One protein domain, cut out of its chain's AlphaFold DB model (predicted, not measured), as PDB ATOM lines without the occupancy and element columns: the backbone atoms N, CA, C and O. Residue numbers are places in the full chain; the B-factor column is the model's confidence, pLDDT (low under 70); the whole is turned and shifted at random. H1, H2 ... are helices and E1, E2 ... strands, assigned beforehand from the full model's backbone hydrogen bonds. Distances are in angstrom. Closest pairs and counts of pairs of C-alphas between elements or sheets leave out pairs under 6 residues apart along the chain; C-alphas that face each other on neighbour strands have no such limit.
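This is residues 10 to 206 of the 286 residues of an uncharacterized protein of Beauveria bassiana (strain ARSEF 2860) (UniProt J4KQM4). A strongly twisted sheet of five parallel strands makes the core, with H5 covering one face and H3 the other: three layers, helices on both faces of a sheet. H1 packs on H5 and H4 on H3, while a smaller sheet, E4 E6 E8, sits beside the E5 and E7 end of the core sheet. The printed part has 197 residues, with six named helices and eight named strands in the order H1 H2 H3 E1 H4 E2 H5 H6 E3 E4 E5 E6 E7 E8; the class is mixed, helices and strands. The sheets run E2 E1 E3 E5 E7 and E4 E6 E8, each all parallel. The whole is compact, with a radius of gyration of the C-alphas of 17.1 A, and spans 51 by 42 by 36 A.

Begin with the large sheet: E2, residues 116 to 120; E1, 87 to 92; E3, 149 to 153; E5, 175 to 178; E7, 198 to 201. Within hydrogen-bond range, find N 117 and O 89 at 2.8 A, N 88 and O 149 at 2.8 A, N 176 and O 150 at 2.8 A, and N 199 and O 175 at 2.9 A. H5, residues 123 to 141, is on this sheet along E1, at a height over the sheet of 9.7 A. H3, residues 62 to 79, is on the opposite face at a height of 10.3 A. H4, residues 99 to 109, touches H3 at residues 62 to 70 alone; the closest C-alphas, of Ala 66 and Phe 102, are 4.8 A apart. E1, H4, E2 is a strand-helix-strand unit, two parallel neighbour strands with a helix between along the chain; E2, H5 and H6, residues 143 to 147, then E3 make a split one, with E1 between its strands; both crossovers are right-handed. H6 touches H5 at residues 134 to 139 alone, closest at the C-alphas of Val 138 and Gly 145, 4.4 A. H1, residues 10 to 18, touches H5 at a steep tilt of 50 degrees, opposite ways, closest at the C-alphas of Thr 14 and Cys 132, 5.4 A. Look next at the small sheet: E4, residues 160 to 168, bends by 87 degrees at residue 164; N 162 and O 189 of E6, residues 188 to 192, are 2.9 A apart, and N 204 of E8, residues 203 to 205, and O 188 are 2.8 A apart. H2, residues 34 to 39, only grazes this sheet with residues 34 to 36. In H1 to H6 every O i to N i+4 pair is within hydrogen-bond range.

Find C-alpha 10 at (150.141, -2.621, 155.920), where H1 begins. From C-alpha 62 at (124.057, 11.195, 163.285), H3 runs 25.9 A, the same length as H5. E4 measures 18.9 A and E1 16.3 A. E8 ends at C-alpha 205, (121.585, 0.357, 137.513).

The C-alphas farthest apart, of Pro 51 and Gly 142, are 51.4 A apart. The printed part has no cut. H1 to H2 and H2 to H3 are long links. The model's pLDDT is under 70 at residues 24, 37 to 39, 41 to 60 and 193 to 197.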
ATOM      1  N   MET A  10     150.971  -2.829 157.104       81.25
ATOM      2  CA  MET A  10     150.141  -2.621 155.920       81.25
ATOM      3  C   MET A  10     149.457  -1.245 155.928       81.25
ATOM      4  O   MET A  10     149.574  -0.498 154.960       81.25
ATOM      5  N   LYS A  11     148.811  -0.857 157.039       83.19
ATOM      6  CA  LYS A  11     148.169   0.463 157.171       83.19
ATOM      7  C   LYS A  11     149.183   1.603 157.038       83.19
ATOM      8  O   LYS A  11     148.852   2.634 156.459       83.19
ATOM      9  N   LEU A  12     150.396   1.441 157.571       84.25
ATOM     10  CA  LEU A  12     151.466   2.439 157.458       84.25
ATOM     11  C   LEU A  12     151.941   2.596 156.009       84.25
ATOM     12  O   LEU A  12     152.016   3.721 155.517       84.25
ATOM     13  N   ARG A  13     152.184   1.482 155.306       83.06
ATOM     14  CA  ARG A  13     152.573   1.483 153.886       83.06
ATOM     15  C   ARG A  13     151.495   2.111 153.006       83.06
ATOM     16  O   ARG A  13     151.805   2.994 152.211       83.06
ATOM     17  N   THR A  14     150.229   1.747 153.207       83.31
ATOM     18  CA  THR A  14     149.115   2.352 152.468       83.31
ATOM     19  C   THR A  14     149.021   3.854 152.725       83.31
ATOM     20  O   THR A  14     148.867   4.618 151.777       83.31
ATOM     21  N   LYS A  15     149.163   4.311 153.978       83.81
ATOM     22  CA  LYS A  15     149.185   5.750 154.299       83.81
ATOM     23  C   LYS A  15     150.338   6.478 153.606       83.81
ATOM     24  O   LYS A  15     150.126   7.570 153.087       83.81
ATOM     25  N   ALA A  16     151.529   5.877 153.580       81.31
ATOM     26  CA  ALA A  16     152.689   6.446 152.903       81.31
ATOM     27  C   ALA A  16     152.451   6.571 151.390       81.31
ATOM     28  O   ALA A  16     152.647   7.650 150.839       81.31
ATOM     29  N   LEU A  17     151.948   5.514 150.739       80.81
ATOM     30  CA  LEU A  17     151.586   5.540 149.317       80.81
ATOM     31  C   LEU A  17     150.508   6.583 149.023       80.81
ATOM     32  O   LEU A  17     150.601   7.328 148.051       80.81
ATOM     33  N   PHE A  18     149.498   6.674 149.886       83.56
ATOM     34  CA  PHE A  18     148.406   7.619 149.716       83.56
ATOM     35  C   PHE A  18     148.889   9.075 149.753       83.56
ATOM     36  O   PHE A  18     148.386   9.900 148.990       83.56
ATOM     37  N   ALA A  19     149.902   9.377 150.573       81.88
ATOM     38  CA  ALA A  19     150.508  10.702 150.694       81.88
ATOM     39  C   ALA A  19     151.361  11.125 149.479       81.88
ATOM     40  O   ALA A  19     151.751  12.292 149.390       81.88
ATOM     41  N   LEU A  20     151.649  10.220 148.536       77.25
ATOM     42  CA  LEU A  20     152.453  10.522 147.350       77.25
ATOM     43  C   LEU A  20     151.649  11.336 146.325       77.25
ATOM     44  O   LEU A  20     151.026  10.802 145.412       77.25
ATOM     45  N   GLY A  21     151.673  12.657 146.472       71.56
ATOM     46  CA  GLY A  21     151.121  13.608 145.505       71.56
ATOM     47  C   GLY A  21     149.630  13.918 145.691       71.56
ATOM     48  O   GLY A  21     148.914  13.198 146.384       71.56
ATOM     49  N   PRO A  22     149.132  15.006 145.082       72.50
ATOM     50  CA  PRO A  22     147.749  15.449 145.240       72.50
ATOM     51  C   PRO A  22     146.745  14.489 144.581       72.50
ATOM     52  O   PRO A  22     147.074  13.792 143.622       72.50
ATOM     53  N   ILE A  23     145.507  14.475 145.087       70.88
ATOM     54  CA  ILE A  23     144.372  13.743 144.500       70.88
ATOM     55  C   ILE A  23     143.522  14.739 143.721       70.88
ATOM     56  O   ILE A  23     142.940  15.649 144.312       70.88
ATOM     57  N   ALA A  24     143.422  14.562 142.406       69.44
ATOM     58  CA  ALA A  24     142.502  15.339 141.588       69.44
ATOM     59  C   ALA A  24     141.077  14.786 141.755       69.44
ATOM     60  O   ALA A  24     140.630  13.939 140.986       69.44
ATOM     61  N   ALA A  25     140.358  15.243 142.781       75.00
ATOM     62  CA  ALA A  25     138.947  14.914 142.939       75.00
ATOM     63  C   ALA A  25     138.108  15.783 141.994       75.00
ATOM     64  O   ALA A  25     138.149  17.012 142.082       75.00
ATOM     65  N   ARG A  26     137.322  15.164 141.103       71.06
ATOM     66  CA  ARG A  26     136.309  15.910 140.342       71.06
ATOM     67  C   ARG A  26     135.020  16.018 141.158       71.06
ATOM     68  O   ARG A  26     134.657  15.058 141.845       71.06
ATOM     69  N   PRO A  27     134.306  17.149 141.080       73.19
ATOM     70  CA  PRO A  27     132.975  17.235 141.652       73.19
ATOM     71  C   PRO A  27     132.037  16.276 140.906       73.19
ATOM     72  O   PRO A  27     132.015  16.239 139.678       73.19
ATOM     73  N   TYR A  28     131.246  15.519 141.656       80.62
ATOM     74  CA  TYR A  28     130.122  14.734 141.149       80.62
ATOM     75  C   TYR A  28     128.907  15.013 142.031       80.62
ATOM     76  O   TYR A  28     129.050  15.496 143.157       80.62
ATOM     77  N   ARG A  29     127.702  14.767 141.511       85.00
ATOM     78  CA  ARG A  29     126.472  15.039 142.258       85.00
ATOM     79  C   ARG A  29     125.938  13.750 142.853       85.00
ATOM     80  O   ARG A  29     125.947  12.698 142.223       85.00
ATOM     81  N   THR A  30     125.430  13.862 144.065       86.25
ATOM     82  CA  THR A  30     124.694  12.801 144.740       86.25
ATOM     83  C   THR A  30     123.343  13.358 145.133       86.25
ATOM     84  O   THR A  30     123.275  14.475 145.642       86.25
ATOM     85  N   TYR A  31     122.285  12.595 144.895       84.94
ATOM     86  CA  TYR A  31     120.921  12.975 145.246       84.94
ATOM     87  C   TYR A  31     120.385  11.986 146.269       84.94
ATOM     88  O   TYR A  31     120.525  10.779 146.075       84.94
ATOM     89  N   GLN A  32     119.780  12.494 147.339       85.00
ATOM     90  CA  GLN A  32     119.216  11.675 148.412       85.00
ATOM     91  C   GLN A  32     117.746  11.996 148.660       85.00
ATOM     92  O   GLN A  32     117.334  13.157 148.560       85.00
ATOM     93  N   GLY A  33     116.965  10.961 148.973       81.88
ATOM     94  CA  GLY A  33     115.583  11.091 149.429       81.88
ATOM     95  C   GLY A  33     114.737  11.965 148.504       81.88
ATOM     96  O   GLY A  33     114.592  11.693 147.309       81.88
ATOM     97  N   THR A  34     114.206  13.064 149.041       74.31
ATOM     98  CA  THR A  34     113.326  13.995 148.311       74.31
ATOM     99  C   THR A  34     114.023  14.742 147.168       74.31
ATOM    100  O   THR A  34     113.364  15.098 146.187       74.31
ATOM    101  N   GLN A  35     115.350  14.920 147.219       77.38
ATOM    102  CA  GLN A  35     116.119  15.580 146.151       77.38
ATOM    103  C   GLN A  35     116.074  14.793 144.837       77.38
ATOM    104  O   GLN A  35     116.199  15.359 143.750       77.38
ATOM    105  N   VAL A  36     115.882  13.477 144.926       73.06
ATOM    106  CA  VAL A  36     115.745  12.610 143.756       73.06
ATOM    107  C   VAL A  36     114.502  13.009 142.956       73.06
ATOM    108  O   VAL A  36     114.556  13.090 141.733       73.06
ATOM    109  N   HIS A  37     113.393  13.340 143.623       68.00
ATOM    110  CA  HIS A  37     112.150  13.718 142.941       68.00
ATOM    111  C   HIS A  37     112.237  15.103 142.301       68.00
ATOM    112  O   HIS A  37     111.723  15.303 141.198       68.00
ATOM    113  N   SER A  38     112.886  16.058 142.975       67.88
ATOM    114  CA  SER A  38     113.001  17.426 142.468       67.88
ATOM    115  C   SER A  38     113.960  17.529 141.280       67.88
ATOM    116  O   SER A  38     113.688  18.288 140.349       67.88
ATOM    117  N   HIS A  39     115.049  16.752 141.275       66.88
ATOM    118  CA  HIS A  39     116.120  16.896 140.285       66.88
ATOM    119  C   HIS A  39     116.187  15.785 139.236       66.88
ATOM    120  O   HIS A  39     116.727  16.017 138.156       66.88
ATOM    121  N   LEU A  40     115.632  14.601 139.507       71.81
ATOM    122  CA  LEU A  40     115.710  13.438 138.619       71.81
ATOM    123  C   LEU A  40     114.315  12.938 138.226       71.81
ATOM    124  O   LEU A  40     114.028  11.746 138.278       71.81
ATOM    125  N   ARG A  41     113.453  13.852 137.754       65.69
ATOM    126  CA  ARG A  41     112.056  13.567 137.359       65.69
ATOM    127  C   ARG A  41     111.914  12.398 136.371       65.69
ATOM    128  O   ARG A  41     110.953  11.642 136.446       65.69
ATOM    129  N   ALA A  42     112.875  12.235 135.460       63.12
ATOM    130  CA  ALA A  42     112.898  11.114 134.517       63.12
ATOM    131  C   ALA A  42     113.093   9.754 135.216       63.12
ATOM    132  O   ALA A  42     112.562   8.742 134.766       63.12
ATOM    133  N   MET A  43     113.812   9.735 136.341       63.38
ATOM    134  CA  MET A  43     114.082   8.535 137.132       63.38
ATOM    135  C   MET A  43     112.978   8.228 138.140       63.38
ATOM    136  O   MET A  43     112.874   7.086 138.570       63.38
ATOM    137  N   THR A  44     112.110   9.189 138.468       61.62
ATOM    138  CA  THR A  44     110.971   8.973 139.375       61.62
ATOM    139  C   THR A  44     110.058   7.833 138.915       61.62
ATOM    140  O   THR A  44     109.468   7.161 139.746       61.62
ATOM    141  N   SER A  45     109.967   7.589 137.602       61.62
ATOM    142  CA  SER A  45     109.192   6.476 137.027       61.62
ATOM    143  C   SER A  45     109.888   5.110 137.100       61.62
ATOM    144  O   SER A  45     109.221   4.082 137.036       61.62
ATOM    145  N   LEU A  46     111.218   5.097 137.217       61.12
ATOM    146  CA  LEU A  46     112.055   3.890 137.250       61.12
ATOM    147  C   LEU A  46     112.358   3.438 138.677       61.12
ATOM    148  O   LEU A  46     112.628   2.267 138.927       61.12
ATOM    149  N   LEU A  47     112.347   4.387 139.603       63.91
ATOM    150  CA  LEU A  47     112.531   4.137 141.013       63.91
ATOM    151  C   LEU A  47     111.155   3.774 141.598       63.91
ATOM    152  O   LEU A  47     110.224   4.570 141.474       63.91
ATOM    153  N   PRO A  48     110.998   2.610 142.245       54.62
ATOM    154  CA  PRO A  48     109.787   2.229 142.968       54.62
ATOM    155  C   PRO A  48     109.678   3.074 144.243       54.62
ATOM    156  O   PRO A  48     109.938   2.645 145.365       54.62
ATOM    157  N   LEU A  49     109.359   4.345 144.046       55.41
ATOM    158  CA  LEU A  49     109.211   5.339 145.089       55.41
ATOM    159  C   LEU A  49     107.752   5.291 145.512       55.41
ATOM    160  O   LEU A  49     106.906   5.997 144.967       55.41
ATOM    161  N   SER A  50     107.441   4.392 146.444       45.19
ATOM    162  CA  SER A  50     106.117   4.404 147.059       45.19
ATOM    163  C   SER A  50     105.906   5.765 147.741       45.19
ATOM    164  O   SER A  50     106.793   6.194 148.486       45.19
ATOM    165  N   PRO A  51     104.756   6.440 147.554       47.66
ATOM    166  CA  PRO A  51     104.405   7.629 148.332       47.66
ATOM    167  C   PRO A  51     104.351   7.345 149.847       47.66
ATOM    168  O   PRO A  51     104.432   8.269 150.647       47.66
ATOM    169  N   GLU A  52     104.318   6.072 150.263       44.47
ATOM    170  CA  GLU A  52     104.442   5.637 151.663       44.47
ATOM    171  C   GLU A  52     105.895   5.510 152.159       44.47
ATOM    172  O   GLU A  52     106.123   5.149 153.311       44.47
ATOM    173  N   ASN A  53     106.908   5.797 151.330       46.62
ATOM    174  CA  ASN A  53     108.274   6.030 151.820       46.62
ATOM    175  C   ASN A  53     108.422   7.405 152.496       46.62
ATOM    176  O   ASN A  53     109.480   7.705 153.036       46.62
ATOM    177  N   LEU A  54     107.334   8.178 152.580       46.09
ATOM    178  CA  LEU A  54     107.115   9.216 153.589       46.09
ATOM    179  C   LEU A  54     106.872   8.602 154.987       46.09
ATOM    180  O   LEU A  54     106.011   9.072 155.730       46.09
ATOM    181  N   VAL A  55     107.596   7.538 155.362       43.66
ATOM    182  CA  VAL A  55     107.615   7.113 156.766       43.66
ATOM    183  C   VAL A  55     108.252   8.269 157.539       43.66
ATOM    184  O   VAL A  55     109.357   8.695 157.193       43.66
ATOM    185  N   PRO A  56     107.547   8.833 158.532       40.50
ATOM    186  CA  PRO A  56     107.972  10.042 159.215       40.50
ATOM    187  C   PRO A  56     109.329   9.813 159.863       40.50
ATOM    188  O   PRO A  56     109.480   8.820 160.568       40.50
ATOM    189  N   MET A  57     110.265  10.744 159.626       44.22
ATOM    190  CA  MET A  57     111.419  11.075 160.472       44.22
ATOM    191  C   MET A  57     111.689  10.044 161.579       44.22
ATOM    192  O   MET A  57     111.509  10.326 162.766       44.22
ATOM    193  N   SER A  58     112.141   8.844 161.224       44.50
ATOM    194  CA  SER A  58     112.730   7.945 162.210       44.50
ATOM    195  C   SER A  58     114.100   8.533 162.503       44.50
ATOM    196  O   SER A  58     115.078   8.111 161.897       44.50
ATOM    197  N   LEU A  59     114.116   9.591 163.328       48.25
ATOM    198  CA  LEU A  59     115.262  10.350 163.814       48.25
ATOM    199  C   LEU A  59     116.521  10.074 162.978       48.25
ATOM    200  O   LEU A  59     117.306   9.192 163.332       48.25
ATOM    201  N   HIS A  60     116.731  10.819 161.883       64.06
ATOM    202  CA  HIS A  60     117.999  10.842 161.131       64.06
ATOM    203  C   HIS A  60     119.090  11.517 161.969       64.06
ATOM    204  O   HIS A  60     119.741  12.480 161.566       64.06
ATOM    205  N   THR A  61     119.249  11.065 163.207       83.31
ATOM    206  CA  THR A  61     120.336  11.509 164.043       83.31
ATOM    207  C   THR A  61     121.624  10.949 163.457       83.31
ATOM    208  O   THR A  61     121.666   9.798 163.015       83.31
ATOM    209  N   PRO A  62     122.719  11.712 163.534       88.06
ATOM    210  CA  PRO A  62     124.057  11.195 163.285       88.06
ATOM    211  C   PRO A  62     124.330   9.846 163.970       88.06
ATOM    212  O   PRO A  62     125.061   9.022 163.431       88.06
ATOM    213  N   LEU A  63     123.731   9.617 165.146       91.00
ATOM    214  CA  LEU A  63     123.883   8.393 165.925       91.00
ATOM    215  C   LEU A  63     123.154   7.193 165.308       91.00
ATOM    216  O   LEU A  63     123.767   6.147 165.155       91.00
ATOM    217  N   SER A  64     121.876   7.312 164.946       90.94
ATOM    218  CA  SER A  64     121.134   6.192 164.349       90.94
ATOM    219  C   SER A  64     121.773   5.745 163.037       90.94
ATOM    220  O   SER A  64     122.018   4.556 162.854       90.94
ATOM    221  N   PHE A  65     122.148   6.694 162.175       92.75
ATOM    222  CA  PHE A  65     122.790   6.352 160.910       92.75
ATOM    223  C   PHE A  65     124.190   5.753 161.096       92.75
ATOM    224  O   PHE A  65     124.526   4.771 160.442       92.75
ATOM    225  N   ALA A  66     124.996   6.270 162.029       95.00
ATOM    226  CA  ALA A  66     126.288   5.661 162.349       95.00
ATOM    227  C   ALA A  66     126.154   4.192 162.794       95.00
ATOM    228  O   ALA A  66     127.003   3.372 162.440       95.00
ATOM    229  N   ARG A  67     125.076   3.847 163.509       95.19
ATOM    230  CA  ARG A  67     124.786   2.462 163.897       95.19
ATOM    231  C   ARG A  67     124.430   1.625 162.673       95.19
ATOM    232  O   ARG A  67     125.047   0.589 162.473       95.19
ATOM    233  N   THR A  68     123.574   2.137 161.787       94.62
ATOM    234  CA  THR A  68     123.283   1.499 160.491       94.62
ATOM    235  C   THR A  68     124.555   1.203 159.694       94.62
ATOM    236  O   THR A  68     124.703   0.105 159.166       94.62
ATOM    237  N   VAL A  69     125.501   2.148 159.624       96.12
ATOM    238  CA  VAL A  69     126.786   1.930 158.936       96.12
ATOM    239  C   VAL A  69     127.577   0.800 159.597       96.12
ATOM    240  O   VAL A  69     128.077  -0.082 158.900       96.12
ATOM    241  N   ARG A  70     127.705   0.819 160.929       96.00
ATOM    242  CA  ARG A  70     128.458  -0.191 161.688       96.00
ATOM    243  C   ARG A  70     127.861  -1.587 161.510       96.00
ATOM    244  O   ARG A  70     128.605  -2.513 161.190       96.00
ATOM    245  N   ASP A  71     126.548  -1.709 161.654       95.81
ATOM    246  CA  ASP A  71     125.825  -2.976 161.530       95.81
ATOM    247  C   ASP A  71     125.927  -3.526 160.105       95.81
ATOM    248  O   ASP A  71     126.174  -4.716 159.917       95.81
ATOM    249  N   PHE A  72     125.832  -2.657 159.092       96.50
ATOM    250  CA  PHE A  72     125.994  -3.061 157.698       96.50
ATOM    251  C   PHE A  72     127.406  -3.583 157.411       96.50
ATOM    252  O   PHE A  72     127.555  -4.622 156.772       96.50
ATOM    253  N   VAL A  73     128.450  -2.922 157.925       96.94
ATOM    254  CA  VAL A  73     129.832  -3.421 157.804       96.94
ATOM    255  C   VAL A  73     129.984  -4.774 158.498       96.94
ATOM    256  O   VAL A  73     130.522  -5.702 157.900       96.94
ATOM    257  N   ALA A  74     129.511  -4.902 159.739       96.06
ATOM    258  CA  ALA A  74     129.629  -6.140 160.504       96.06
ATOM    259  C   ALA A  74     128.915  -7.314 159.815       96.06
ATOM    260  O   ALA A  74     129.484  -8.403 159.724       96.06
ATOM    261  N   LEU A  75     127.715  -7.072 159.280       95.94
ATOM    262  CA  LEU A  75     126.953  -8.045 158.499       95.94
ATOM    263  C   LEU A  75     127.720  -8.482 157.246       95.94
ATOM    264  O   LEU A  75     127.891  -9.671 157.008       95.94
ATOM    265  N   LYS A  76     128.232  -7.535 156.457       96.31
ATOM    266  CA  LYS A  76     128.944  -7.867 155.216       96.31
ATOM    267  C   LYS A  76     130.262  -8.585 155.464       96.31
ATOM    268  O   LYS A  76     130.590  -9.517 154.733       96.31
ATOM    269  N   CYS A  77     130.985  -8.233 156.520       95.25
ATOM    270  CA  CYS A  77     132.156  -9.001 156.925       95.25
ATOM    271  C   CYS A  77     131.782 -10.429 157.360       95.25
ATOM    272  O   CYS A  77     132.480 -11.371 156.992       95.25
ATOM    273  N   SER A  78     130.691 -10.615 158.114       94.44
ATOM    274  CA  SER A  78     130.297 -11.942 158.603       94.44
ATOM    275  C   SER A  78     129.800 -12.861 157.483       94.44
ATOM    276  O   SER A  78     130.213 -14.021 157.441       94.44
ATOM    277  N   GLU A  79     129.021 -12.338 156.529       94.00
ATOM    278  CA  GLU A  79     128.554 -13.058 155.331       94.00
ATOM    279  C   GLU A  79     129.711 -13.651 154.510       94.00
ATOM    280  O   GLU A  79     129.573 -14.730 153.938       94.00
ATOM    281  N   ASN A  80     130.865 -12.977 154.486       92.31
ATOM    282  CA  ASN A  80     132.036 -13.374 153.695       92.31
ATOM    283  C   ASN A  80     133.171 -13.980 154.547       92.31
ATOM    284  O   ASN A  80     134.264 -14.229 154.050       92.31
ATOM    285  N   SER A  81     132.932 -14.247 155.835       86.69
ATOM    286  CA  SER A  81     133.964 -14.748 156.763       86.69
ATOM    287  C   SER A  81     134.487 -16.155 156.439       86.69
ATOM    288  O   SER A  81     135.558 -16.537 156.908       86.69
ATOM    289  N   SER A  82     133.736 -16.929 155.650       81.44
ATOM    290  CA  SER A  82     134.055 -18.317 155.288       81.44
ATOM    291  C   SER A  82     134.606 -18.484 153.870       81.44
ATOM    292  O   SER A  82     134.898 -19.611 153.460       81.44
ATOM    293  N   ASP A  83     134.752 -17.396 153.109       83.44
ATOM    294  CA  ASP A  83     135.270 -17.482 151.749       83.44
ATOM    295  C   ASP A  83     136.763 -17.853 151.758       83.44
ATOM    296  O   ASP A  83     137.556 -17.464 152.618       83.44
ATOM    297  N   LYS A  84     137.150 -18.633 150.752       76.88
ATOM    298  CA  LYS A  84     138.531 -19.030 150.494       76.88
ATOM    299  C   LYS A  84     139.378 -17.838 150.049       76.88
ATOM    300  O   LYS A  84     140.600 -17.850 150.230       76.88
ATOM    301  N   TYR A  85     138.761 -16.849 149.409       77.94
ATOM    302  CA  TYR A  85     139.431 -15.618 149.011       77.94
ATOM    303  C   TYR A  85     139.334 -14.593 150.143       77.94
ATOM    304  O   TYR A  85     138.302 -14.450 150.778       77.94
ATOM    305  N   GLY A  86     140.426 -13.883 150.436       91.81
ATOM    306  CA  GLY A  86     140.377 -12.810 151.433       91.81
ATOM    307  C   GLY A  86     139.513 -11.643 150.947       91.81
ATOM    308  O   GLY A  86     139.462 -11.375 149.746       91.81
ATOM    309  N   HIS A  87     138.905 -10.905 151.875       95.88
ATOM    310  CA  HIS A  87     138.060  -9.748 151.572       95.88
ATOM    311  C   HIS A  87     138.608  -8.460 152.186       95.88
ATOM    312  O   HIS A  87     139.266  -8.464 153.229       95.88
ATOM    313  N   ARG A  88     138.311  -7.331 151.540       96.62
ATOM    314  CA  ARG A  88     138.595  -5.994 152.059       96.62
ATOM    315  C   ARG A  88     137.383  -5.091 151.878       96.62
ATOM    316  O   ARG A  88     136.939  -4.881 150.750       96.62
ATOM    317  N   PHE A  89     136.886  -4.532 152.977       97.56
ATOM    318  CA  PHE A  89     135.667  -3.723 152.981       97.56
ATOM    319  C   PHE A  89     135.975  -2.241 153.156       97.56
ATOM    320  O   PHE A  89     136.652  -1.833 154.101       97.56
ATOM    321  N   PHE A  90     135.421  -1.430 152.267       98.06
ATOM    322  CA  PHE A  90     135.495   0.022 152.272       98.06
ATOM    323  C   PHE A  90     134.080   0.583 152.321       98.06
ATOM    324  O   PHE A  90     133.186   0.053 151.672       98.06
ATOM    325  N   VAL A  91     133.866   1.670 153.056       98.12
ATOM    326  CA  VAL A  91     132.573   2.362 153.082       98.12
ATOM    327  C   VAL A  91     132.667   3.656 152.293       98.12
ATOM    328  O   VAL A  91     133.557   4.481 152.528       98.12
ATOM    329  N   PHE A  92     131.704   3.850 151.397       96.69
ATOM    330  CA  PHE A  92     131.445   5.118 150.741       96.69
ATOM    331  C   PHE A  92     130.132   5.722 151.245       96.69
ATOM    332  O   PHE A  92     129.089   5.076 151.185       96.69
ATOM    333  N   HIS A  93     130.166   6.984 151.679       94.75
ATOM    334  CA  HIS A  93     128.952   7.776 151.886       94.75
ATOM    335  C   HIS A  93     129.232   9.273 151.686       94.75
ATOM    336  O   HIS A  93     130.170   9.769 152.306       94.75
ATOM    337  N   PRO A  94     128.452  10.014 150.876       91.44
ATOM    338  CA  PRO A  94     128.739  11.424 150.588       91.44
ATOM    339  C   PRO A  94     128.622  12.335 151.822       91.44
ATOM    340  O   PRO A  94     129.392  13.285 151.955       91.44
ATOM    341  N   ASP A  95     127.713  12.026 152.752       90.38
ATOM    342  CA  ASP A  95     127.543  12.828 153.969       90.38
ATOM    343  C   ASP A  95     128.541  12.452 155.057       90.38
ATOM    344  O   ASP A  95     128.855  11.278 155.255       90.38
ATOM    345  N   THR A  96     128.966  13.452 155.832       91.88
ATOM    346  CA  THR A  96     129.932  13.298 156.930       91.88
ATOM    347  C   THR A  96     129.337  13.524 158.321       91.88
ATOM    348  O   THR A  96     130.025  13.289 159.314       91.88
ATOM    349  N   ALA A  97     128.074  13.951 158.426       92.94
ATOM    350  CA  ALA A  97     127.453  14.353 159.695       92.94
ATOM    351  C   ALA A  97     127.467  13.244 160.767       92.94
ATOM    352  O   ALA A  97     127.568  13.522 161.960       92.94
ATOM    353  N   TRP A  98     127.419  11.980 160.343       93.81
ATOM    354  CA  TRP A  98     127.412  10.788 161.195       93.81
ATOM    355  C   TRP A  98     128.804  10.339 161.666       93.81
ATOM    356  O   TRP A  98     128.910   9.583 162.632       93.81
ATOM    357  N   MET A  99     129.883  10.833 161.047       94.19
ATOM    358  CA  MET A  99     131.251  10.354 161.293       94.19
ATOM    359  C   MET A  99     131.683  10.493 162.754       94.19
ATOM    360  O   MET A  99     132.311   9.594 163.307       94.19
ATOM    361  N   GLY A 100     131.310  11.599 163.408       94.31
ATOM    362  CA  GLY A 100     131.638  11.813 164.819       94.31
ATOM    363  C   GLY A 100     130.941  10.814 165.748       94.31
ATOM    364  O   GLY A 100     131.520  10.392 166.745       94.31
ATOM    365  N   ALA A 101     129.712  10.407 165.421       94.88
ATOM    366  CA  ALA A 101     128.997   9.387 166.181       94.88
ATOM    367  C   ALA A 101     129.569   7.986 165.930       94.88
ATOM    368  O   ALA A 101     129.731   7.220 166.875       94.88
ATOM    369  N   PHE A 102     129.943   7.686 164.685       95.19
ATOM    370  CA  PHE A 102     130.578   6.421 164.318       95.19
ATOM    371  C   PHE A 102     131.915   6.207 165.024       95.19
ATOM    372  O   PHE A 102     132.167   5.124 165.544       95.19
ATOM    373  N   GLN A 103     132.746   7.249 165.113       93.69
ATOM    374  CA  GLN A 103     134.002   7.165 165.852       93.69
ATOM    375  C   GLN A 103     133.766   6.883 167.342       93.69
ATOM    376  O   GLN A 103     134.387   5.980 167.889       93.69
ATOM    377  N   ARG A 104     132.813   7.574 167.984       94.25
ATOM    378  CA  ARG A 104     132.468   7.286 169.387       94.25
ATOM    379  C   ARG A 104     131.970   5.854 169.586       94.25
ATOM    380  O   ARG A 104     132.297   5.244 170.596       94.25
ATOM    381  N   MET A 105     131.200   5.305 168.644       93.56
ATOM    382  CA  MET A 105     130.792   3.895 168.712       93.56
ATOM    383  C   MET A 105     131.973   2.949 168.587       93.56
ATOM    384  O   MET A 105     132.010   1.955 169.294       93.56
ATOM    385  N   TYR A 106     132.939   3.241 167.716       91.12
ATOM    386  CA  TYR A 106     134.158   2.443 167.640       91.12
ATOM    387  C   TYR A 106     134.885   2.404 168.995       91.12
ATOM    388  O   TYR A 106     135.321   1.337 169.421       91.12
ATOM    389  N   ASP A 107     134.968   3.543 169.686       91.12
ATOM    390  CA  ASP A 107     135.645   3.646 170.983       91.12
ATOM    391  C   ASP A 107     134.890   2.912 172.110       91.12
ATOM    392  O   ASP A 107     135.517   2.341 172.999       91.12
ATOM    393  N   VAL A 108     133.551   2.909 172.074       93.75
ATOM    394  CA  VAL A 108     132.697   2.310 173.120       93.75
ATOM    395  C   VAL A 108     132.394   0.831 172.864       93.75
ATOM    396  O   VAL A 108     132.471   0.015 173.777       93.75
ATOM    397  N   GLU A 109     132.019   0.481 171.637       93.31
ATOM    398  CA  GLU A 109     131.573  -0.865 171.247       93.31
ATOM    399  C   GLU A 109     132.721  -1.727 170.692       93.31
ATOM    400  O   GLU A 109     132.540  -2.914 170.424       93.31
ATOM    401  N   GLY A 110     133.907  -1.145 170.500       89.69
ATOM    402  CA  GLY A 110     135.105  -1.852 170.068       89.69
ATOM    403  C   GLY A 110     135.269  -1.981 168.547       89.69
ATOM    404  O   GLY A 110     134.443  -1.502 167.750       89.69
ATOM    405  N   PRO A 111     136.371  -2.625 168.122       90.12
ATOM    406  CA  PRO A 111     136.781  -2.654 166.729       90.12
ATOM    407  C   PRO A 111     135.805  -3.436 165.847       90.12
ATOM    408  O   PRO A 111     135.230  -4.441 166.252       90.12
ATOM    409  N   LEU A 112     135.658  -2.970 164.608       92.00
ATOM    410  CA  LEU A 112     135.048  -3.749 163.531       92.00
ATOM    411  C   LEU A 112     136.001  -4.869 163.069       92.00
ATOM    412  O   LEU A 112     137.199  -4.797 163.369       92.00
ATOM    413  N   PRO A 113     135.497  -5.877 162.329       91.62
ATOM    414  CA  PRO A 113     136.326  -6.957 161.798       91.62
ATOM    415  C   PRO A 113     137.566  -6.436 161.050       91.62
ATOM    416  O   PRO A 113     137.494  -5.386 160.398       91.62
ATOM    417  N   PRO A 114     138.717  -7.125 161.141       90.62
ATOM    418  CA  PRO A 114     139.996  -6.639 160.617       90.62
ATOM    419  C   PRO A 114     140.002  -6.412 159.098       90.62
ATOM    420  O   PRO A 114     140.815  -5.625 158.600       90.62
ATOM    421  N   GLU A 115     139.087  -7.049 158.366       93.06
ATOM    422  CA  GLU A 115     138.847  -6.895 156.929       93.06
ATOM    423  C   GLU A 115     138.336  -5.491 156.580       93.06
ATOM    424  O   GLU A 115     138.546  -5.022 155.456       93.06
ATOM    425  N   PHE A 116     137.740  -4.775 157.538       95.38
ATOM    426  CA  PHE A 116     137.292  -3.401 157.355       95.38
ATOM    427  C   PHE A 116     138.473  -2.423 157.267       95.38
ATOM    428  O   PHE A 116     139.263  -2.249 158.200       95.38
ATOM    429  N   ALA A 117     138.585  -1.746 156.124       95.06
ATOM    430  CA  ALA A 117     139.629  -0.767 155.847       95.06
ATOM    431  C   ALA A 117     139.272   0.627 156.384       95.06
ATOM    432  O   ALA A 117     140.133   1.310 156.945       95.06
ATOM    433  N   GLY A 118     138.007   1.035 156.244       94.75
ATOM    434  CA  GLY A 118     137.461   2.285 156.776       94.75
ATOM    435  C   GLY A 118     136.527   3.008 155.803       94.75
ATOM    436  O   GLY A 118     135.868   2.381 154.976       94.75
ATOM    437  N   VAL A 119     136.438   4.334 155.936       96.00
ATOM    438  CA  VAL A 119     135.366   5.164 155.362       96.00
ATOM    439  C   VAL A 119     135.924   6.325 154.533       96.00
ATOM    440  O   VAL A 119     136.833   7.043 154.966       96.00
ATOM    441  N   ALA A 120     135.322   6.601 153.378       94.81
ATOM    442  CA  ALA A 120     135.567   7.810 152.597       94.81
ATOM    443  C   ALA A 120     134.260   8.460 152.116       94.81
ATOM    444  O   ALA A 120     133.291   7.782 151.795       94.81
ATOM    445  N   HIS A 121     134.262   9.793 152.032       92.50
ATOM    446  CA  HIS A 121     133.120  10.579 151.548       92.50
ATOM    447  C   HIS A 121     133.259  11.041 150.097       92.50
ATOM    448  O   HIS A 121     132.394  11.725 149.560       92.50
ATOM    449  N   ASN A 122     134.368  10.688 149.455       90.81
ATOM    450  CA  ASN A 122     134.646  11.035 148.075       90.81
ATOM    451  C   ASN A 122     135.134   9.779 147.350       90.81
ATOM    452  O   ASN A 122     136.077   9.131 147.810       90.81
ATOM    453  N   LEU A 123     134.491   9.443 146.233       89.75
ATOM    454  CA  LEU A 123     134.798   8.235 145.469       89.75
ATOM    455  C   LEU A 123     136.217   8.227 144.880       89.75
ATOM    456  O   LEU A 123     136.817   7.162 144.825       89.75
ATOM    457  N   PHE A 124     136.795   9.375 144.502       88.94
ATOM    458  CA  PHE A 124     138.185   9.439 144.015       88.94
ATOM    459  C   PHE A 124     139.177   9.145 145.130       88.94
ATOM    460  O   PHE A 124     140.095   8.349 144.973       88.94
ATOM    461  N   VAL A 125     138.953   9.764 146.290       90.31
ATOM    462  CA  VAL A 125     139.745   9.516 147.501       90.31
ATOM    463  C   VAL A 125     139.664   8.036 147.877       90.31
ATOM    464  O   VAL A 125     140.682   7.435 148.210       90.31
ATOM    465  N   LEU A 126     138.471   7.439 147.787       93.50
ATOM    466  CA  LEU A 126     138.277   6.017 148.043       93.50
ATOM    467  C   LEU A 126     139.002   5.145 147.019       93.50
ATOM    468  O   LEU A 126     139.727   4.243 147.415       93.50
ATOM    469  N   ALA A 127     138.837   5.413 145.727       91.62
ATOM    470  CA  ALA A 127     139.450   4.627 144.663       91.62
ATOM    471  C   ALA A 127     140.971   4.639 144.735       91.62
ATOM    472  O   ALA A 127     141.592   3.578 144.692       91.62
ATOM    473  N   ARG A 128     141.559   5.812 144.966       90.50
ATOM    474  CA  ARG A 128     142.994   5.926 145.190       90.50
ATOM    475  C   ARG A 128     143.451   5.169 146.424       90.50
ATOM    476  O   ARG A 128     144.481   4.501 146.400       90.50
ATOM    477  N   TRP A 129     142.692   5.247 147.513       92.56
ATOM    478  CA  TRP A 129     143.017   4.489 148.713       92.56
ATOM    479  C   TRP A 129     142.954   2.980 148.459       92.56
ATOM    480  O   TRP A 129     143.893   2.267 148.808       92.56
ATOM    481  N   MET A 130     141.908   2.500 147.787       94.62
ATOM    482  CA  MET A 130     141.809   1.104 147.369       94.62
ATOM    483  C   MET A 130     143.003   0.710 146.493       94.62
ATOM    484  O   MET A 130     143.595  -0.338 146.721       94.62
ATOM    485  N   LEU A 131     143.427   1.558 145.552       93.25
ATOM    486  CA  LEU A 131     144.599   1.291 144.719       93.25
ATOM    487  C   LEU A 131     145.871   1.143 145.564       93.25
ATOM    488  O   LEU A 131     146.610   0.176 145.389       93.25
ATOM    489  N   CYS A 132     146.108   2.056 146.509       92.44
ATOM    490  CA  CYS A 132     147.230   1.944 147.441       92.44
ATOM    491  C   CYS A 132     147.155   0.647 148.258       92.44
ATOM    492  O   CYS A 132     148.164  -0.038 148.406       92.44
ATOM    493  N   GLU A 133     145.970   0.271 148.746       94.50
ATOM    494  CA  GLU A 133     145.775  -0.978 149.489       94.50
ATOM    495  C   GLU A 133     146.054  -2.203 148.605       94.50
ATOM    496  O   GLU A 133     146.738  -3.130 149.034       94.50
ATOM    497  N   ARG A 134     145.598  -2.195 147.344       94.94
ATOM    498  CA  ARG A 134     145.862  -3.261 146.369       94.94
ATOM    499  C   ARG A 134     147.355  -3.420 146.120       94.94
ATOM    500  O   ARG A 134     147.850  -4.543 146.146       94.94
ATOM    501  N   VAL A 135     148.070  -2.315 145.899       93.56
ATOM    502  CA  VAL A 135     149.527  -2.326 145.712       93.56
ATOM    503  C   VAL A 135     150.210  -2.923 146.938       93.56
ATOM    504  O   VAL A 135     151.022  -3.834 146.787       93.56
ATOM    505  N   THR A 136     149.838  -2.486 148.143       93.50
ATOM    506  CA  THR A 136     150.410  -3.022 149.384       93.50
ATOM    507  C   THR A 136     150.142  -4.523 149.532       93.50
ATOM    508  O   THR A 136     151.062  -5.267 149.861       93.50
ATOM    509  N   LEU A 137     148.917  -4.985 149.257       94.50
ATOM    510  CA  LEU A 137     148.536  -6.400 149.340       94.50
ATOM    511  C   LEU A 137     149.285  -7.269 148.328       94.50
ATOM    512  O   LEU A 137     149.723  -8.365 148.660       94.50
ATOM    513  N   VAL A 138     149.455  -6.794 147.093       95.25
ATOM    514  CA  VAL A 138     150.226  -7.514 146.069       95.25
ATOM    515  C   VAL A 138     151.709  -7.555 146.439       95.25
ATOM    516  O   VAL A 138     152.349  -8.587 146.265       95.25
ATOM    517  N   GLN A 139     152.259  -6.475 146.998       93.88
ATOM    518  CA  GLN A 139     153.647  -6.450 147.466       93.88
ATOM    519  C   GLN A 139     153.890  -7.387 148.656       93.88
ATOM    520  O   GLN A 139     154.978  -7.946 148.763       93.88
ATOM    521  N   SER A 140     152.916  -7.551 149.555       93.06
ATOM    522  CA  SER A 140     153.067  -8.395 150.746       93.06
ATOM    523  C   SER A 140     152.708  -9.865 150.515       93.06
ATOM    524  O   SER A 140     153.324 -10.733 151.125       93.06
ATOM    525  N   LEU A 141     151.727 -10.155 149.652       93.44
ATOM    526  CA  LEU A 141     151.144 -11.494 149.481       93.44
ATOM    527  C   LEU A 141     151.247 -12.044 148.046       93.44
ATOM    528  O   LEU A 141     150.747 -13.137 147.771       93.44
ATOM    529  N   GLY A 142     151.837 -11.300 147.106       93.38
ATOM    530  CA  GLY A 142     151.943 -11.700 145.700       93.38
ATOM    531  C   GLY A 142     150.576 -11.951 145.056       93.38
ATOM    532  O   GLY A 142     149.640 -11.155 145.194       93.38
ATOM    533  N   ASP A 143     150.433 -13.091 144.376       92.31
ATOM    534  CA  ASP A 143     149.192 -13.479 143.693       92.31
ATOM    535  C   ASP A 143     148.003 -13.652 144.641       92.31
ATOM    536  O   ASP A 143     146.860 -13.412 144.249       92.31
ATOM    537  N   ALA A 144     148.242 -14.029 145.902       92.19
ATOM    538  CA  ALA A 144     147.171 -14.095 146.891       92.19
ATOM    539  C   ALA A 144     146.588 -12.699 147.164       92.19
ATOM    540  O   ALA A 144     145.370 -12.559 147.234       92.19
ATOM    541  N   GLY A 145     147.431 -11.661 147.202       92.94
ATOM    542  CA  GLY A 145     147.003 -10.268 147.354       92.94
ATOM    543  C   GLY A 145     146.205  -9.739 146.159       92.94
ATOM    544  O   GLY A 145     145.268  -8.955 146.329       92.94
ATOM    545  N   ARG A 146     146.514 -10.212 144.944       93.62
ATOM    546  CA  ARG A 146     145.748  -9.884 143.728       93.62
ATOM    547  C   ARG A 146     144.338 -10.484 143.751       93.62
ATOM    548  O   ARG A 146     143.416  -9.877 143.225       93.62
ATOM    549  N   ARG A 147     144.166 -11.654 144.373       94.25
ATOM    550  CA  ARG A 147     142.873 -12.356 144.460       94.25
ATOM    551  C   ARG A 147     141.941 -11.832 145.554       94.25
ATOM    552  O   ARG A 147     140.780 -12.222 145.556       94.25
ATOM    553  N   ILE A 148     142.420 -10.975 146.460       95.62
ATOM    554  CA  ILE A 148     141.581 -10.401 147.524       95.62
ATOM    555  C   ILE A 148     140.436  -9.596 146.907       95.62
ATOM    556  O   ILE A 148     140.674  -8.713 146.078       95.62
ATOM    557  N   GLN A 149     139.205  -9.866 147.326       95.94
ATOM    558  CA  GLN A 149     138.027  -9.176 146.820       95.94
ATOM    559  C   GLN A 149     137.806  -7.861 147.555       95.94
ATOM    560  O   GLN A 149     137.789  -7.804 148.786       95.94
ATOM    561  N   PHE A 150     137.678  -6.778 146.794       97.31
ATOM    562  CA  PHE A 150     137.353  -5.469 147.339       97.31
ATOM    563  C   PHE A 150     135.850  -5.252 147.304       97.31
ATOM    564  O   PHE A 150     135.200  -5.524 146.297       97.31
ATOM    565  N   HIS A 151     135.317  -4.721 148.399       97.38
ATOM    566  CA  HIS A 151     133.909  -4.390 148.550       97.38
ATOM    567  C   HIS A 151     133.775  -2.911 148.886       97.38
ATOM    568  O   HIS A 151     134.357  -2.439 149.865       97.38
ATOM    569  N   VAL A 152     132.992  -2.183 148.095       97.62
ATOM    570  CA  VAL A 152     132.549  -0.824 148.409       97.62
ATOM    571  C   VAL A 152     131.121  -0.910 148.922       97.62
ATOM    572  O   VAL A 152     130.181  -1.107 148.158       97.62
ATOM    573  N   LEU A 153     130.970  -0.760 150.230       98.31
ATOM    574  CA  LEU A 153     129.691  -0.715 150.915       98.31
ATOM    575  C   LEU A 153     129.138   0.710 150.853       98.31
ATOM    576  O   LEU A 153     129.815   1.660 151.257       98.31
ATOM    577  N   VAL A 154     127.904   0.856 150.382       97.25
ATOM    578  CA  VAL A 154     127.196   2.137 150.284       97.25
ATOM    579  C   VAL A 154     125.972   2.101 151.212       97.25
ATOM    580  O   VAL A 154     124.848   1.903 150.748       97.25
ATOM    581  N   PRO A 155     126.166   2.217 152.541       95.94
ATOM    582  CA  PRO A 155     125.066   2.193 153.501       95.94
ATOM    583  C   PRO A 155     124.159   3.404 153.288       95.94
ATOM    584  O   PRO A 155     124.642   4.512 153.104       95.94
ATOM    585  N   THR A 156     122.847   3.215 153.346       92.19
ATOM    586  CA  THR A 156     121.874   4.309 153.275       92.19
ATOM    587  C   THR A 156     120.541   3.858 153.867       92.19
ATOM    588  O   THR A 156     120.192   2.681 153.793       92.19
ATOM    589  N   THR A 157     119.791   4.781 154.469       87.00
ATOM    590  CA  THR A 157     118.406   4.543 154.921       87.00
ATOM    591  C   THR A 157     117.371   5.063 153.927       87.00
ATOM    592  O   THR A 157     116.191   4.745 154.040       87.00
ATOM    593  N   GLU A 158     117.808   5.857 152.952       86.06
ATOM    594  CA  GLU A 158     116.974   6.463 151.917       86.06
ATOM    595  C   GLU A 158     117.541   6.167 150.528       86.06
ATOM    596  O   GLU A 158     118.663   5.681 150.376       86.06
ATOM    597  N   THR A 159     116.775   6.477 149.486       87.75
ATOM    598  CA  THR A 159     117.265   6.342 148.115       87.75
ATOM    599  C   THR A 159     118.430   7.304 147.868       87.75
ATOM    600  O   THR A 159     118.253   8.518 147.956       87.75
ATOM    601  N   LEU A 160     119.595   6.759 147.518       90.00
ATOM    602  CA  LEU A 160     120.804   7.477 147.128       90.00
ATOM    603  C   LEU A 160     121.078   7.233 145.641       90.00
ATOM    604  O   LEU A 160     121.205   6.091 145.198       90.00
ATOM    605  N   VAL A 161     121.210   8.311 144.873       89.06
ATOM    606  CA  VAL A 161     121.417   8.258 143.423       89.06
ATOM    607  C   VAL A 161     122.691   9.004 143.035       89.06
ATOM    608  O   VAL A 161     122.856  10.179 143.372       89.06
ATOM    609  N   ILE A 162     123.562   8.337 142.271       88.94
ATOM    610  CA  ILE A 162     124.743   8.927 141.625       88.94
ATOM    611  C   ILE A 162     124.537   8.847 140.104       88.94
ATOM    612  O   ILE A 162     124.821   7.813 139.493       88.94
ATOM    613  N   PRO A 163     123.982   9.901 139.480       81.94
ATOM    614  CA  PRO A 163     123.573   9.858 138.079       81.94
ATOM    615  C   PRO A 163     124.724  10.076 137.094       81.94
ATOM    616  O   PRO A 163     124.557   9.809 135.903       81.94
ATOM    617  N   GLN A 164     125.868  10.593 137.545       81.25
ATOM    618  CA  GLN A 164     127.046  10.747 136.695       81.25
ATOM    619  C   GLN A 164     127.610   9.369 136.331       81.25
ATOM    620  O   GLN A 164     127.751   8.537 137.227       81.25
ATOM    621  N   PRO A 165     127.951   9.123 135.054       78.75
ATOM    622  CA  PRO A 165     128.642   7.905 134.666       78.75
ATOM    623  C   PRO A 165     130.051   7.878 135.267       78.75
ATOM    624  O   PRO A 165     130.831   8.821 135.104       78.75
ATOM    625  N   PHE A 166     130.400   6.788 135.942       78.50
ATOM    626  CA  PHE A 166     131.758   6.560 136.432       78.50
ATOM    627  C   PHE A 166     132.195   5.115 136.204       78.50
ATOM    628  O   PHE A 166     131.376   4.212 136.021       78.50
ATOM    629  N   CYS A 167     133.509   4.910 136.222       82.00
ATOM    630  CA  CYS A 167     134.100   3.582 136.185       82.00
ATOM    631  C   CYS A 167     135.318   3.505 137.105       82.00
ATOM    632  O   CYS A 167     136.080   4.461 137.279       82.00
ATOM    633  N   PHE A 168     135.470   2.339 137.723       84.62
ATOM    634  CA  PHE A 168     136.653   1.997 138.495       84.62
ATOM    635  C   PHE A 168     137.722   1.431 137.568       84.62
ATOM    636  O   PHE A 168     137.404   0.733 136.607       84.62
ATOM    637  N   MET A 169     138.989   1.715 137.869       85.00
ATOM    638  CA  MET A 169     140.106   1.117 137.138       85.00
ATOM    639  C   MET A 169     140.159  -0.400 137.342       85.00
ATOM    640  O   MET A 169     140.009  -0.881 138.467       85.00
ATOM    641  N   ASP A 170     140.504  -1.141 136.288       87.69
ATOM    642  CA  ASP A 170     140.641  -2.608 136.317       87.69
ATOM    643  C   ASP A 170     141.663  -3.098 137.353       87.69
ATOM    644  O   ASP A 170     141.547  -4.199 137.886       87.69
ATOM    645  N   ALA A 171     142.641  -2.256 137.708       88.62
ATOM    646  CA  ALA A 171     143.612  -2.537 138.764       88.62
ATOM    647  C   ALA A 171     142.965  -2.788 140.141       88.62
ATOM    648  O   ALA A 171     143.601  -3.366 141.020       88.62
ATOM    649  N   LEU A 172     141.715  -2.364 140.349       92.12
ATOM    650  CA  LEU A 172     140.972  -2.594 141.587       92.12
ATOM    651  C   LEU A 172     140.290  -3.968 141.633       92.12
ATOM    652  O   LEU A 172     139.890  -4.405 142.714       92.12
ATOM    653  N   ALA A 173     140.194  -4.664 140.498       91.31
ATOM    654  CA  ALA A 173     139.553  -5.966 140.406       91.31
ATOM    655  C   ALA A 173     140.263  -7.039 141.265       91.31
ATOM    656  O   ALA A 173     141.490  -7.001 141.399       91.31
ATOM    657  N   PRO A 174     139.521  -8.024 141.813       94.00
ATOM    658  CA  PRO A 174     138.058  -8.130 141.790       94.00
ATOM    659  C   PRO A 174     137.391  -7.119 142.743       94.00
ATOM    660  O   PRO A 174     137.807  -6.986 143.894       94.00
ATOM    661  N   LEU A 175     136.358  -6.417 142.255       94.12
ATOM    662  CA  LEU A 175     135.657  -5.334 142.961       94.12
ATOM    663  C   LEU A 175     134.139  -5.555 142.929       94.12
ATOM    664  O   LEU A 175     133.583  -5.859 141.874       94.12
ATOM    665  N   ILE A 176     133.470  -5.362 144.064       94.69
ATOM    666  CA  ILE A 176     132.010  -5.396 144.201       94.69
ATOM    667  C   ILE A 176     131.535  -4.111 144.882       94.69
ATOM    668  O   ILE A 176     132.135  -3.660 145.855       94.69
ATOM    669  N   ILE A 177     130.444  -3.527 144.392       95.06
ATOM    670  CA  ILE A 177     129.721  -2.449 145.073       95.06
ATOM    671  C   ILE A 177     128.436  -3.030 145.659       95.06
ATOM    672  O   ILE A 177     127.667  -3.668 144.937       95.06
ATOM    673  N   GLU A 178     128.208  -2.794 146.950       96.75
ATOM    674  CA  GLU A 178     127.065  -3.329 147.691       96.75
ATOM    675  C   GLU A 178     126.221  -2.217 148.311       96.75
ATOM    676  O   GLU A 178     126.745  -1.321 148.979       96.75
ATOM    677  N   GLY A 179     124.904  -2.298 148.120       95.94
ATOM    678  CA  GLY A 179     123.918  -1.401 148.723       95.94
ATOM    679  C   GLY A 179     122.916  -2.153 149.607       95.94
ATOM    680  O   GLY A 179     122.862  -3.379 149.581       95.94
ATOM    681  N   PRO A 180     122.123  -1.451 150.428       94.25
ATOM    682  CA  PRO A 180     121.010  -2.055 151.149       94.25
ATOM    683  C   PRO A 180     119.744  -2.164 150.287       94.25
ATOM    684  O   PRO A 180     119.466  -1.320 149.427       94.25
ATOM    685  N   ILE A 181     118.930  -3.175 150.598       90.56
ATOM    686  CA  ILE A 181     117.568  -3.352 150.081       90.56
ATOM    687  C   ILE A 181     116.569  -2.897 151.144       90.56
ATOM    688  O   ILE A 181     116.687  -3.251 152.315       90.56
ATOM    689  N   SER A 182     115.535  -2.170 150.727       85.25
ATOM    690  CA  SER A 182     114.375  -1.857 151.561       85.25
ATOM    691  C   SER A 182     113.090  -2.176 150.809       85.25
ATOM    692  O   SER A 182     112.931  -1.803 149.647       85.25
ATOM    693  N   LYS A 183     112.175  -2.904 151.463       84.06
ATOM    694  CA  LYS A 183     110.888  -3.341 150.887       84.06
ATOM    695  C   LYS A 183     111.035  -4.045 149.522       84.06
ATOM    696  O   LYS A 183     110.201  -3.871 148.641       84.06
ATOM    697  N   GLY A 184     112.108  -4.820 149.344       83.50
ATOM    698  CA  GLY A 184     112.397  -5.541 148.099       83.50
ATOM    699  C   GLY A 184     113.063  -4.708 146.998       83.50
ATOM    700  O   GLY A 184     113.281  -5.234 145.911       83.50
ATOM    701  N   TYR A 185     113.423  -3.448 147.263       85.12
ATOM    702  CA  TYR A 185     114.042  -2.560 146.278       85.12
ATOM    703  C   TYR A 185     115.416  -2.042 146.719       85.12
ATOM    704  O   TYR A 185     115.599  -1.734 147.900       85.12
ATOM    705  N   PRO A 186     116.381  -1.899 145.790       91.25
ATOM    706  CA  PRO A 186     117.683  -1.332 146.110       91.25
ATOM    707  C   PRO A 186     117.550   0.153 146.463       91.25
ATOM    708  O   PRO A 186     116.826   0.910 145.808       91.25
ATOM    709  N   LEU A 187     118.280   0.587 147.487       91.00
ATOM    710  CA  LEU A 187     118.321   1.995 147.883       91.00
ATOM    711  C   LEU A 187     119.420   2.784 147.171       91.00
ATOM    712  O   LEU A 187     119.344   4.006 147.111       91.00
ATOM    713  N   VAL A 188     120.417   2.116 146.600       92.75
ATOM    714  CA  VAL A 188     121.542   2.769 145.921       92.75
ATOM    715  C   VAL A 188     121.402   2.588 144.422       92.75
ATOM    716  O   VAL A 188     121.192   1.472 143.954       92.75
ATOM    717  N   TRP A 189     121.537   3.680 143.673       91.12
ATOM    718  CA  TRP A 189     121.406   3.688 142.219       91.12
ATOM    719  C   TRP A 189     122.595   4.389 141.580       91.12
ATOM    720  O   TRP A 189     122.869   5.555 141.874       91.12
ATOM    721  N   LEU A 190     123.296   3.680 140.695       88.00
ATOM    722  CA  LEU A 190     124.543   4.140 140.087       88.00
ATOM    723  C   LEU A 190     124.459   4.043 138.565       88.00
ATOM    724  O   LEU A 190     123.934   3.072 138.014       88.00
ATOM    725  N   ARG A 191     125.015   5.039 137.875       83.06
ATOM    726  CA  ARG A 191     125.266   4.949 136.438       83.06
ATOM    727  C   ARG A 191     126.674   4.399 136.212       83.06
ATOM    728  O   ARG A 191     127.652   5.130 136.325       83.06
ATOM    729  N   MET A 192     126.762   3.112 135.884       76.31
ATOM    730  CA  MET A 192     128.016   2.444 135.526       76.31
ATOM    731  C   MET A 192     128.143   2.349 134.006       76.31
ATOM    732  O   MET A 192     127.177   2.003 133.328       76.31
ATOM    733  N   THR A 193     129.330   2.616 133.460       69.56
ATOM    734  CA  THR A 193     129.620   2.309 132.054       69.56
ATOM    735  C   THR A 193     129.943   0.820 131.906       69.56
ATOM    736  O   THR A 193     130.745   0.258 132.654       69.56
ATOM    737  N   SER A 194     129.276   0.146 130.963       54.91
ATOM    738  CA  SER A 194     129.324  -1.311 130.793       54.91
ATOM    739  C   SER A 194     130.629  -1.786 130.141       54.91
ATOM    740  O   SER A 194     130.632  -2.208 128.990       54.91
ATOM    741  N   LEU A 195     131.738  -1.707 130.877       51.25
ATOM    742  CA  LEU A 195     133.013  -2.374 130.568       51.25
ATOM    743  C   LEU A 195     133.758  -2.856 131.831       51.25
ATOM    744  O   LEU A 195     134.803  -3.486 131.716       51.25
ATOM    745  N   SER A 196     133.254  -2.592 133.042       54.34
ATOM    746  CA  SER A 196     134.017  -2.851 134.265       54.34
ATOM    747  C   SER A 196     133.857  -4.283 134.784       54.34
ATOM    748  O   SER A 196     132.735  -4.751 134.965       54.34
ATOM    749  N   THR A 197     134.960  -4.906 135.204       66.12
ATOM    750  CA  THR A 197     135.041  -6.110 136.066       66.12
ATOM    751  C   THR A 197     134.442  -5.908 137.475       66.12
ATOM    752  O   THR A 197     134.800  -6.610 138.422       66.12
ATOM    753  N   THR A 198     133.593  -4.893 137.644       79.44
ATOM    754  CA  THR A 198     132.986  -4.484 138.909       79.44
ATOM    755  C   THR A 198     131.601  -5.104 139.022       79.44
ATOM    756  O   THR A 198     130.723  -4.815 138.211       79.44
ATOM    757  N   GLY A 199     131.400  -5.947 140.030       87.12
ATOM    758  CA  GLY A 199     130.090  -6.499 140.354       87.12
ATOM    759  C   GLY A 199     129.211  -5.470 141.067       87.12
ATOM    760  O   GLY A 199     129.691  -4.722 141.916       87.12
ATOM    761  N   LEU A 200     127.916  -5.455 140.755       90.69
ATOM    762  CA  LEU A 200     126.902  -4.741 141.534       90.69
ATOM    763  C   LEU A 200     126.066  -5.770 142.294       90.69
ATOM    764  O   LEU A 200     125.544  -6.703 141.686       90.69
ATOM    765  N   ARG A 201     125.931  -5.601 143.609       93.25
ATOM    766  CA  ARG A 201     125.051  -6.415 144.453       93.25
ATOM    767  C   ARG A 201     124.114  -5.482 145.200       93.25
ATOM    768  O   ARG A 201     124.575  -4.566 145.869       93.25
ATOM    769  N   ASP A 202     122.810  -5.690 145.055       93.19
ATOM    770  CA  ASP A 202     121.793  -4.882 145.741       93.19
ATOM    771  C   ASP A 202     121.877  -3.372 145.415       93.19
ATOM    772  O   ASP A 202     121.475  -2.503 146.190       93.19
ATOM    773  N   VAL A 203     122.395  -3.063 144.222       91.12
ATOM    774  CA  VAL A 203     122.529  -1.715 143.663       91.12
ATOM    775  C   VAL A 203     121.771  -1.661 142.342       91.12
ATOM    776  O   VAL A 203     121.989  -2.481 141.452       91.12
ATOM    777  N   GLY A 204     120.889  -0.675 142.201       87.94
ATOM    778  CA  GLY A 204     120.161  -0.415 140.968       87.94
ATOM    779  C   GLY A 204     121.054   0.217 139.899       87.94
ATOM    780  O   GLY A 204     121.841   1.127 140.173       87.94
ATOM    781  N   ALA A 205     120.911  -0.241 138.658       84.69
ATOM    782  CA  ALA A 205     121.585   0.357 137.513       84.69
ATOM    783  C   ALA A 205     120.727   1.484 136.928       84.69
ATOM    784  O   ALA A 205     119.550   1.298 136.619       84.69
ATOM    785  N   ILE A 206     121.321   2.663 136.754       80.12
ATOM    786  CA  ILE A 206     120.668   3.780 136.072       80.12
ATOM    787  C   ILE A 206     120.810   3.558 134.566       80.12
ATOM    788  O   ILE A 206     121.943   3.596 134.074       80.12
TER     789      ILE A 206